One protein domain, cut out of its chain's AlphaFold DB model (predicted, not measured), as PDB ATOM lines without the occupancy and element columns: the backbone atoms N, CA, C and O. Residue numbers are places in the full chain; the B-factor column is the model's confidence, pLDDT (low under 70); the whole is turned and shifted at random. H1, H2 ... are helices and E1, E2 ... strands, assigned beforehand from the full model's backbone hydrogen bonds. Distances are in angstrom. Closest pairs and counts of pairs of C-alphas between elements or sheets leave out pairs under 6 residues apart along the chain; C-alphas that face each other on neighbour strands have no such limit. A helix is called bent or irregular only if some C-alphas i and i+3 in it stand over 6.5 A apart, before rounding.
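Overview. This is residues 4 to 69 of the 70 residues of an uncharacterized protein of Artemisia annua (UniProt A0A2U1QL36). A small antiparallel sheet of three short strands, E1, E2 and E3, lies between two helices set at opposite ends of a long, loose outline, H1 beyond one end of the sheet and H2 beyond the other. The loop of residues 36 to 47, between E2 and E3, reaches away from the sheet toward the end of the outline where H1 lies. The printed part has 66 residues, with two named helices and three named strands in the order H1 E1 E2 E3 H2, and the sheet runs E1, E2, E3. The class is mixed, helices and strands, though only 30 of the 66 residues are in named elements. The whole is loose, with a radius of gyration of the C-alphas of 14.3 A, and elongated, with spans of 41 by 26 by 16 A.

Arrangement. The inner strand of the sheet is E2, residues 31 to 35. On one edge is E1, residues 20 to 23, and on the other is E3, residues 48 to 50. The three form a meander, each strand the antiparallel neighbour of the one before. E1 and E2 are a hairpin with 125 degrees between their directions; the C-alphas of Val 22 and Arg 32 face each other at 4.5 A, and N 21 and O 33 are within hydrogen-bond range at 2.8 A, as are N 33 and O 21 at 2.8 A. E2 and E3 are a hairpin at 161 degrees; the C-alphas of Phe 33 and Phe 50 face each other at 4.0 A, and N 34 and O 49 are within hydrogen-bond range at 2.9 A. E1 and E3 are apart. H1, residues 4 to 10, is not on the sheet, with 1 pair of C-alphas within 10 A. H2, residues 58 to 68, is not on it either, with 2 such pairs. H1 and H2 are apart. In H1 and H2 every O i to N i+4 pair is within hydrogen-bond range.

Along the chain. E2, the longest strand, measures 12.8 A from C-alpha 31 at (112.562, 170.623, 135.247) to C-alpha 35. E1 measures 10.1 A and E3 7.2 A. H1 measures 10.0 A, beginning with C-alpha 4 at (123.570, 144.836, 139.751). H2, the longest helix, measures 15.6 A and ends with C-alpha 68 at (104.483, 177.865, 141.963). Neither helix is bent.

Size, cuts and confidence. The two C-alphas farthest apart are those of Gln 4 and Tyr 59, at 42.3 A. The printed part has no cut. The link from E2 to E3, 12 residues, is long; the links H1 to E1, E1 to E2 and E3 to H2 are short. The mean pLDDT of the printed part is 92.6, and residue 69 is under 70.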
ATOM      1  N   GLN A   4     122.692 143.755 140.198       91.44
ATOM      2  CA  GLN A   4     123.570 144.836 139.751       91.44
ATOM      3  C   GLN A   4     122.847 145.787 138.793       91.44
ATOM      4  O   GLN A   4     122.917 146.995 138.967       91.44
ATOM      5  N   GLU A   5     122.082 145.252 137.837       92.31
ATOM      6  CA  GLU A   5     121.287 146.075 136.915       92.31
ATOM      7  C   GLU A   5     120.246 146.924 137.665       92.31
ATOM      8  O   GLU A   5     120.033 148.086 137.325       92.31
ATOM      9  N   ALA A   6     119.619 146.371 138.710       90.00
ATOM     10  CA  ALA A   6     118.685 147.117 139.555       90.00
ATOM     11  C   ALA A   6     119.390 148.205 140.390       90.00
ATOM     12  O   ALA A   6     118.854 149.305 140.551       90.00
ATOM     13  N   TRP A   7     120.591 147.911 140.899       91.25
ATOM     14  CA  TRP A   7     121.423 148.868 141.627       91.25
ATOM     15  C   TRP A   7     121.828 150.040 140.732       91.25
ATOM     16  O   TRP A   7     121.532 151.186 141.063       91.25
ATOM     17  N   ASP A   8     122.404 149.762 139.562       88.44
ATOM     18  CA  ASP A   8     122.885 150.785 138.625       88.44
ATOM     19  C   ASP A   8     121.745 151.676 138.098       88.44
ATOM     20  O   ASP A   8     121.954 152.849 137.791       88.44
ATOM     21  N   ALA A   9     120.515 151.151 138.032       88.56
ATOM     22  CA  ALA A   9     119.332 151.918 137.642       88.56
ATOM     23  C   ALA A   9     118.831 152.891 138.727       88.56
ATOM     24  O   ALA A   9     118.113 153.851 138.424       88.56
ATOM     25  N   THR A  10     119.163 152.632 139.992       92.69
ATOM     26  CA  THR A  10     118.591 153.340 141.146       92.69
ATOM     27  C   THR A  10     119.621 154.083 141.975       92.69
ATOM     28  O   THR A  10     119.220 154.933 142.755       92.69
ATOM     29  N   HIS A  11     120.917 153.824 141.822       95.00
ATOM     30  CA  HIS A  11     121.965 154.405 142.657       95.00
ATOM     31  C   HIS A  11     122.988 155.180 141.832       95.00
ATOM     32  O   HIS A  11     123.231 154.926 140.655       95.00
ATOM     33  N   CYS A  12     123.625 156.138 142.498       94.56
ATOM     34  CA  CYS A  12     124.888 156.698 142.043       94.56
ATOM     35  C   CYS A  12     126.048 155.872 142.635       94.56
ATOM     36  O   CYS A  12     125.899 154.690 142.934       94.56
ATOM     37  N   LYS A  13     127.216 156.486 142.850       92.69
ATOM     38  CA  LYS A  13     128.346 155.826 143.534       92.69
ATOM     39  C   LYS A  13     128.169 155.736 145.060       92.69
ATOM     40  O   LYS A  13     129.027 155.181 145.736       92.69
ATOM     41  N   CYS A  14     127.094 156.311 145.599       94.69
ATOM     42  CA  CYS A  14     126.775 156.345 147.026       94.69
ATOM     43  C   CYS A  14     125.757 155.246 147.394       94.69
ATOM     44  O   CYS A  14     125.024 154.782 146.522       94.69
ATOM     45  N   PRO A  15     125.663 154.849 148.679       93.88
ATOM     46  CA  PRO A  15     124.852 153.706 149.115       93.88
ATOM     47  C   PRO A  15     123.343 153.977 149.196       93.88
ATOM     48  O   PRO A  15     122.591 153.088 149.580       93.88
ATOM     49  N   LEU A  16     122.903 155.200 148.894       95.50
ATOM     50  CA  LEU A  16     121.502 155.602 148.958       95.50
ATOM     51  C   LEU A  16     120.893 155.659 147.550       95.50
ATOM     52  O   LEU A  16     121.567 156.138 146.625       95.50
ATOM     53  N   PRO A  17     119.632 155.227 147.382       96.31
ATOM     54  CA  PRO A  17     118.944 155.320 146.107       96.31
ATOM     55  C   PRO A  17     118.735 156.785 145.714       96.31
ATOM     56  O   PRO A  17     118.546 157.669 146.547       96.31
ATOM     57  N   VAL A  18     118.776 157.032 144.412       97.00
ATOM     58  CA  VAL A  18     118.585 158.325 143.774       97.00
ATOM     59  C   VAL A  18     117.150 158.424 143.278       97.00
ATOM     60  O   VAL A  18     116.739 157.733 142.340       97.00
ATOM     61  N   GLU A  19     116.409 159.342 143.879       95.56
ATOM     62  CA  GLU A  19     115.047 159.669 143.474       95.56
ATOM     63  C   GLU A  19     115.031 160.731 142.369       95.56
ATOM     64  O   GLU A  19     115.952 161.539 142.219       95.56
ATOM     65  N   GLU A  20     113.970 160.711 141.564       96.31
ATOM     66  CA  GLU A  20     113.651 161.806 140.651       96.31
ATOM     67  C   GLU A  20     113.142 163.007 141.452       96.31
ATOM     68  O   GLU A  20     112.257 162.878 142.295       96.31
ATOM     69  N   GLN A  21     113.709 164.178 141.185       95.94
ATOM     70  CA  GLN A  21     113.374 165.439 141.835       95.94
ATOM     71  C   GLN A  21     112.919 166.460 140.797       95.94
ATOM     72  O   GLN A  21     113.241 166.355 139.613       95.94
ATOM     73  N   VAL A  22     112.190 167.481 141.245       95.81
ATOM     74  CA  VAL A  22     111.759 168.606 140.410       95.81
ATOM     75  C   VAL A  22     112.485 169.861 140.870       95.81
ATOM     76  O   VAL A  22     112.513 170.164 142.063       95.81
ATOM     77  N   SER A  23     113.099 170.586 139.936       95.06
ATOM     78  CA  SER A  23     113.713 171.873 140.237       95.06
ATOM     79  C   SER A  23     112.635 172.947 140.332       95.06
ATOM     80  O   SER A  23     111.846 173.154 139.412       95.06
ATOM     81  N   TRP A  24     112.604 173.634 141.468       91.94
ATOM     82  CA  TRP A  24     111.687 174.743 141.742       91.94
ATOM     83  C   TRP A  24     112.416 176.092 141.727       91.94
ATOM     84  O   TRP A  24     111.969 177.062 142.330       91.94
ATOM     85  N   THR A  25     113.582 176.156 141.079       91.56
ATOM     86  CA  THR A  25     114.316 177.413 140.915       91.56
ATOM     87  C   THR A  25     113.742 178.216 139.752       91.56
ATOM     88  O   THR A  25     113.128 177.664 138.841       91.56
ATOM     89  N   LEU A  26     113.979 179.530 139.754       90.19
ATOM     90  CA  LEU A  26     113.561 180.403 138.654       90.19
ATOM     91  C   LEU A  26     114.265 180.065 137.331       90.19
ATOM     92  O   LEU A  26     113.683 180.268 136.272       90.19
ATOM     93  N   ASP A  27     115.483 179.519 137.380       91.00
ATOM     94  CA  ASP A  27     116.258 179.198 136.176       91.00
ATOM     95  C   ASP A  27     115.776 177.913 135.489       91.00
ATOM     96  O   ASP A  27     115.783 177.823 134.257       91.00
ATOM     97  N   ASN A  28     115.332 176.924 136.276       94.31
ATOM     98  CA  ASN A  28     114.930 175.594 135.805       94.31
ATOM     99  C   ASN A  28     113.554 175.154 136.354       94.31
ATOM    100  O   ASN A  28     113.429 174.037 136.859       94.31
ATOM    101  N   PRO A  29     112.504 175.986 136.275       95.25
ATOM    102  CA  PRO A  29     111.244 175.713 136.949       95.25
ATOM    103  C   PRO A  29     110.561 174.483 136.351       95.25
ATOM    104  O   PRO A  29     110.389 174.371 135.137       95.25
ATOM    105  N   GLY A  30     110.164 173.554 137.217       93.69
ATOM    106  CA  GLY A  30     109.474 172.323 136.835       93.69
ATOM    107  C   GLY A  30     110.359 171.285 136.138       93.69
ATOM    108  O   GLY A  30     109.851 170.235 135.751       93.69
ATOM    109  N   ARG A  31     111.666 171.536 135.968       96.62
ATOM    110  CA  ARG A  31     112.562 170.623 135.247       96.62
ATOM    111  C   ARG A  31     112.975 169.457 136.142       96.62
ATOM    112  O   ARG A  31     113.497 169.678 137.240       96.62
ATOM    113  N   ARG A  32     112.774 168.221 135.677       97.19
ATOM    114  CA  ARG A  32     113.094 167.022 136.464       97.19
ATOM    115  C   ARG A  32     114.581 166.712 136.398       97.19
ATOM    116  O   ARG A  32     115.213 166.855 135.347       97.19
ATOM    117  N   PHE A  33     115.149 166.294 137.518       97.19
ATOM    118  CA  PHE A  33     116.562 165.962 137.652       97.19
ATOM    119  C   PHE A  33     116.767 164.814 138.637       97.19
ATOM    120  O   PHE A  33     115.884 164.472 139.420       97.19
ATOM    121  N   LYS A  34     117.954 164.217 138.597       96.88
ATOM    122  CA  LYS A  34     118.441 163.285 139.611       96.88
ATOM    123  C   LYS A  34     119.764 163.806 140.158       96.88
ATOM    124  O   LYS A  34     120.601 164.278 139.390       96.88
ATOM    125  N   ALA A  35     119.957 163.714 141.468       96.06
ATOM    126  CA  ALA A  35     121.171 164.158 142.146       96.06
ATOM    127  C   ALA A  35     121.576 163.175 143.245       96.06
ATOM    128  O   ALA A  35     120.764 162.376 143.708       96.06
ATOM    129  N   CYS A  36     122.841 163.219 143.660       96.88
ATOM    130  CA  CYS A  36     123.291 162.466 144.821       96.88
ATOM    131  C   CYS A  36     122.452 162.872 146.049       96.88
ATOM    132  O   CYS A  36     122.367 164.066 146.336       96.88
ATOM    133  N   PRO A  37     121.856 161.917 146.786       96.06
ATOM    134  CA  PRO A  37     121.033 162.229 147.956       96.06
ATOM    135  C   PRO A  37     121.865 162.624 149.189       96.06
ATOM    136  O   PRO A  37     121.307 163.064 150.190       96.06
ATOM    137  N   ILE A  38     123.192 162.453 149.147       96.50
ATOM    138  CA  ILE A  38     124.094 162.901 150.211       96.50
ATOM    139  C   ILE A  38     124.341 164.402 150.040       96.50
ATOM    140  O   ILE A  38     124.886 164.832 149.025       96.50
ATOM    141  N   TYR A  39     123.944 165.186 151.046       91.31
ATOM    142  CA  TYR A  39     124.094 166.645 151.054       91.31
ATOM    143  C   TYR A  39     125.448 167.124 151.593       91.31
ATOM    144  O   TYR A  39     125.865 168.231 151.253       91.31
ATOM    145  N   ASP A  40     126.132 166.316 152.408       95.12
ATOM    146  CA  ASP A  40     127.460 166.659 152.922       95.12
ATOM    147  C   ASP A  40     128.460 166.795 151.763       95.12
ATOM    148  O   ASP A  40     128.613 165.897 150.931       95.12
ATOM    149  N   GLU A  41     129.129 167.945 151.683       90.81
ATOM    150  CA  GLU A  41     129.998 168.273 150.553       90.81
ATOM    151  C   GLU A  41     131.264 167.422 150.480       90.81
ATOM    152  O   GLU A  41     131.804 167.246 149.387       90.81
ATOM    153  N   ASN A  42     131.716 166.887 151.614       94.44
ATOM    154  CA  ASN A  42     132.889 166.025 151.686       94.44
ATOM    155  C   ASN A  42     132.544 164.568 151.339       94.44
ATOM    156  O   ASN A  42     133.440 163.800 150.987       94.44
ATOM    157  N   GLU A  43     131.266 164.185 151.417       92.38
ATOM    158  CA  GLU A  43     130.806 162.807 151.201       92.38
ATOM    159  C   GLU A  43     130.058 162.597 149.870       92.38
ATOM    160  O   GLU A  43     129.959 161.464 149.381       92.38
ATOM    161  N   LYS A  44     129.527 163.659 149.248       94.88
ATOM    162  CA  LYS A  44     128.757 163.554 147.995       94.88
ATOM    163  C   LYS A  44     129.626 163.148 146.799       94.88
ATOM    164  O   LYS A  44     130.742 163.625 146.610       94.88
ATOM    165  N   CYS A  45     129.076 162.330 145.897       95.12
ATOM    166  CA  CYS A  45     129.792 161.869 144.694       95.12
ATOM    167  C   CYS A  45     129.617 162.758 143.444       95.12
ATOM    168  O   CYS A  45     129.999 162.346 142.348       95.12
ATOM    169  N   ASN A  46     129.022 163.949 143.587       94.00
ATOM    170  CA  ASN A  46     128.727 164.906 142.504       94.00
ATOM    171  C   ASN A  46     127.856 164.363 141.354       94.00
ATOM    172  O   ASN A  46     127.792 164.966 140.285       94.00
ATOM    173  N   PHE A  47     127.164 163.242 141.562       96.31
ATOM    174  CA  PHE A  47     126.149 162.774 140.625       96.31
ATOM    175  C   PHE A  47     125.038 163.824 140.506       96.31
ATOM    176  O   PHE A  47     124.429 164.199 141.509       96.31
ATOM    177  N   TYR A  48     124.792 164.291 139.285       96.00
ATOM    178  CA  TYR A  48     123.751 165.257 138.962       96.00
ATOM    179  C   TYR A  48     123.431 165.203 137.468       96.00
ATOM    180  O   TYR A  48     124.342 165.118 136.641       96.00
ATOM    181  N   GLY A  49     122.153 165.300 137.111       95.38
ATOM    182  CA  GLY A  49     121.738 165.456 135.723       95.38
ATOM    183  C   GLY A  49     120.248 165.730 135.580       95.38
ATOM    184  O   GLY A  49     119.427 165.179 136.315       95.38
ATOM    185  N   PHE A  50     119.900 166.575 134.613       97.38
ATOM    186  CA  PHE A  50     118.513 166.794 134.222       97.38
ATOM    187  C   PHE A  50     117.992 165.633 133.370       97.38
ATOM    188  O   PHE A  50     118.709 165.110 132.519       97.38
ATOM    189  N   LEU A  51     116.735 165.254 133.600       96.38
ATOM    190  CA  LEU A  51     116.015 164.239 132.827       96.38
ATOM    191  C   LEU A  51     115.268 164.861 131.645       96.38
ATOM    192  O   LEU A  51     115.161 164.251 130.584       96.38
ATOM    193  N   ASP A  52     114.771 166.082 131.836       96.44
ATOM    194  CA  ASP A  52     114.051 166.826 130.809       96.44
ATOM    195  C   ASP A  52     114.991 167.776 130.048       96.44
ATOM    196  O   ASP A  52     115.971 168.281 130.620       96.44
ATOM    197  N   PRO A  53     114.703 168.077 128.768       95.69
ATOM    198  CA  PRO A  53     115.396 169.138 128.046       95.69
ATOM    199  C   PRO A  53     115.153 170.504 128.701       95.69
ATOM    200  O   PRO A  53     114.271 170.678 129.543       95.69
ATOM    201  N   GLU A  54     115.953 171.491 128.311       93.81
ATOM    202  CA  GLU A  54     115.676 172.879 128.674       93.81
ATOM    203  C   GLU A  54     114.356 173.347 128.061       93.81
ATOM    204  O   GLU A  54     113.954 172.907 126.979       93.81
ATOM    205  N   LEU A  55     113.677 174.257 128.762       91.75
ATOM    206  CA  LEU A  55     112.488 174.898 128.217       91.75
ATOM    207  C   LEU A  55     112.876 175.699 126.968       91.75
ATOM    208  O   LEU A  55     113.892 176.394 126.977       91.75
ATOM    209  N   PRO A  56     112.063 175.656 125.900       92.12
ATOM    210  CA  PRO A  56     112.454 176.220 124.612       92.12
ATOM    211  C   PRO A  56     112.497 177.753 124.614       92.12
ATOM    212  O   PRO A  56     113.095 178.344 123.721       92.12
ATOM    213  N   THR A  57     111.825 178.406 125.570       92.94
ATOM    214  CA  THR A  57     111.756 179.869 125.682       92.94
ATOM    215  C   THR A  57     111.513 180.306 127.127       92.94
ATOM    216  O   THR A  57     110.948 179.558 127.931       92.94
ATOM    217  N   ASP A  58     111.830 181.568 127.419       91.56
ATOM    218  CA  ASP A  58     111.546 182.197 128.713       91.56
ATOM    219  C   ASP A  58     110.046 182.328 129.011       91.56
ATOM    220  O   ASP A  58     109.659 182.401 130.176       91.56
ATOM    221  N   TYR A  59     109.182 182.302 127.988       92.38
ATOM    222  CA  TYR A  59     107.731 182.320 128.186       92.38
ATOM    223  C   TYR A  59     107.289 181.169 129.095       92.38
ATOM    224  O   TYR A  59     106.612 181.398 130.095       92.38
ATOM    225  N   TYR A  60     107.732 179.940 128.811       90.75
ATOM    226  CA  TYR A  60     107.386 178.779 129.636       90.75
ATOM    227  C   TYR A  60     108.040 178.831 131.017       90.75
ATOM    228  O   TYR A  60     107.417 178.408 131.987       90.75
ATOM    229  N   ARG A  61     109.254 179.392 131.122       91.50
ATOM    230  CA  ARG A  61     109.931 179.600 132.410       91.50
ATOM    231  C   ARG A  61     109.067 180.474 133.324       91.50
ATOM    232  O   ARG A  61     108.732 180.053 134.425       91.50
ATOM    233  N   VAL A  62     108.622 181.632 132.832       90.81
ATOM    234  CA  VAL A  62     107.766 182.559 133.593       90.81
ATOM    235  C   VAL A  62     106.418 181.927 133.934       90.81
ATOM    236  O   VAL A  62     105.997 182.004 135.085       90.81
ATOM    237  N   GLN A  63     105.750 181.281 132.972       90.94
ATOM    238  CA  GLN A  63     104.449 180.647 133.221       90.94
ATOM    239  C   GLN A  63     104.542 179.590 134.332       90.94
ATOM    240  O   GLN A  63     103.776 179.654 135.290       90.94
ATOM    241  N   ILE A  64     105.508 178.666 134.258       90.75
ATOM    242  CA  ILE A  64     105.677 177.600 135.262       90.75
ATOM    243  C   ILE A  64     106.063 178.181 136.629       90.75
ATOM    244  O   ILE A  64     105.527 177.735 137.641       90.75
ATOM    245  N   SER A  65     106.939 179.190 136.680       88.25
ATOM    246  CA  SER A  65     107.289 179.863 137.940       88.25
ATOM    247  C   SER A  65     106.096 180.567 138.590       88.25
ATOM    248  O   SER A  65     105.968 180.536 139.809       88.25
ATOM    249  N   LEU A  66     105.196 181.171 137.807       84.31
ATOM    250  CA  LEU A  66     103.989 181.808 138.348       84.31
ATOM    251  C   LEU A  66     103.032 180.787 138.977       84.31
ATOM    252  O   LEU A  66     102.470 181.071 140.031       84.31
ATOM    253  N   PHE A  67     102.895 179.590 138.394       79.00
ATOM    254  CA  PHE A  67     102.090 178.511 138.985       79.00
ATOM    255  C   PHE A  67     102.633 177.998 140.328       79.00
ATOM    256  O   PHE A  67     101.887 177.366 141.064       79.00
ATOM    257  N   GLN A  68     103.902 178.252 140.667       71.19
ATOM    258  CA  GLN A  68     104.483 177.865 141.963       71.19
ATOM    259  C   GLN A  68     104.150 178.854 143.092       71.19
ATOM    260  O   GLN A  68     104.287 178.508 144.262       71.19
ATOM    261  N   LEU A  69     103.777 180.091 142.749       60.75
ATOM    262  CA  LEU A  69     103.521 181.180 143.700       60.75
ATOM    263  C   LEU A  69     102.025 181.408 143.976       60.75
ATOM    264  O   LEU A  69     101.691 182.287 144.771       60.75
TER     265      LEU A  69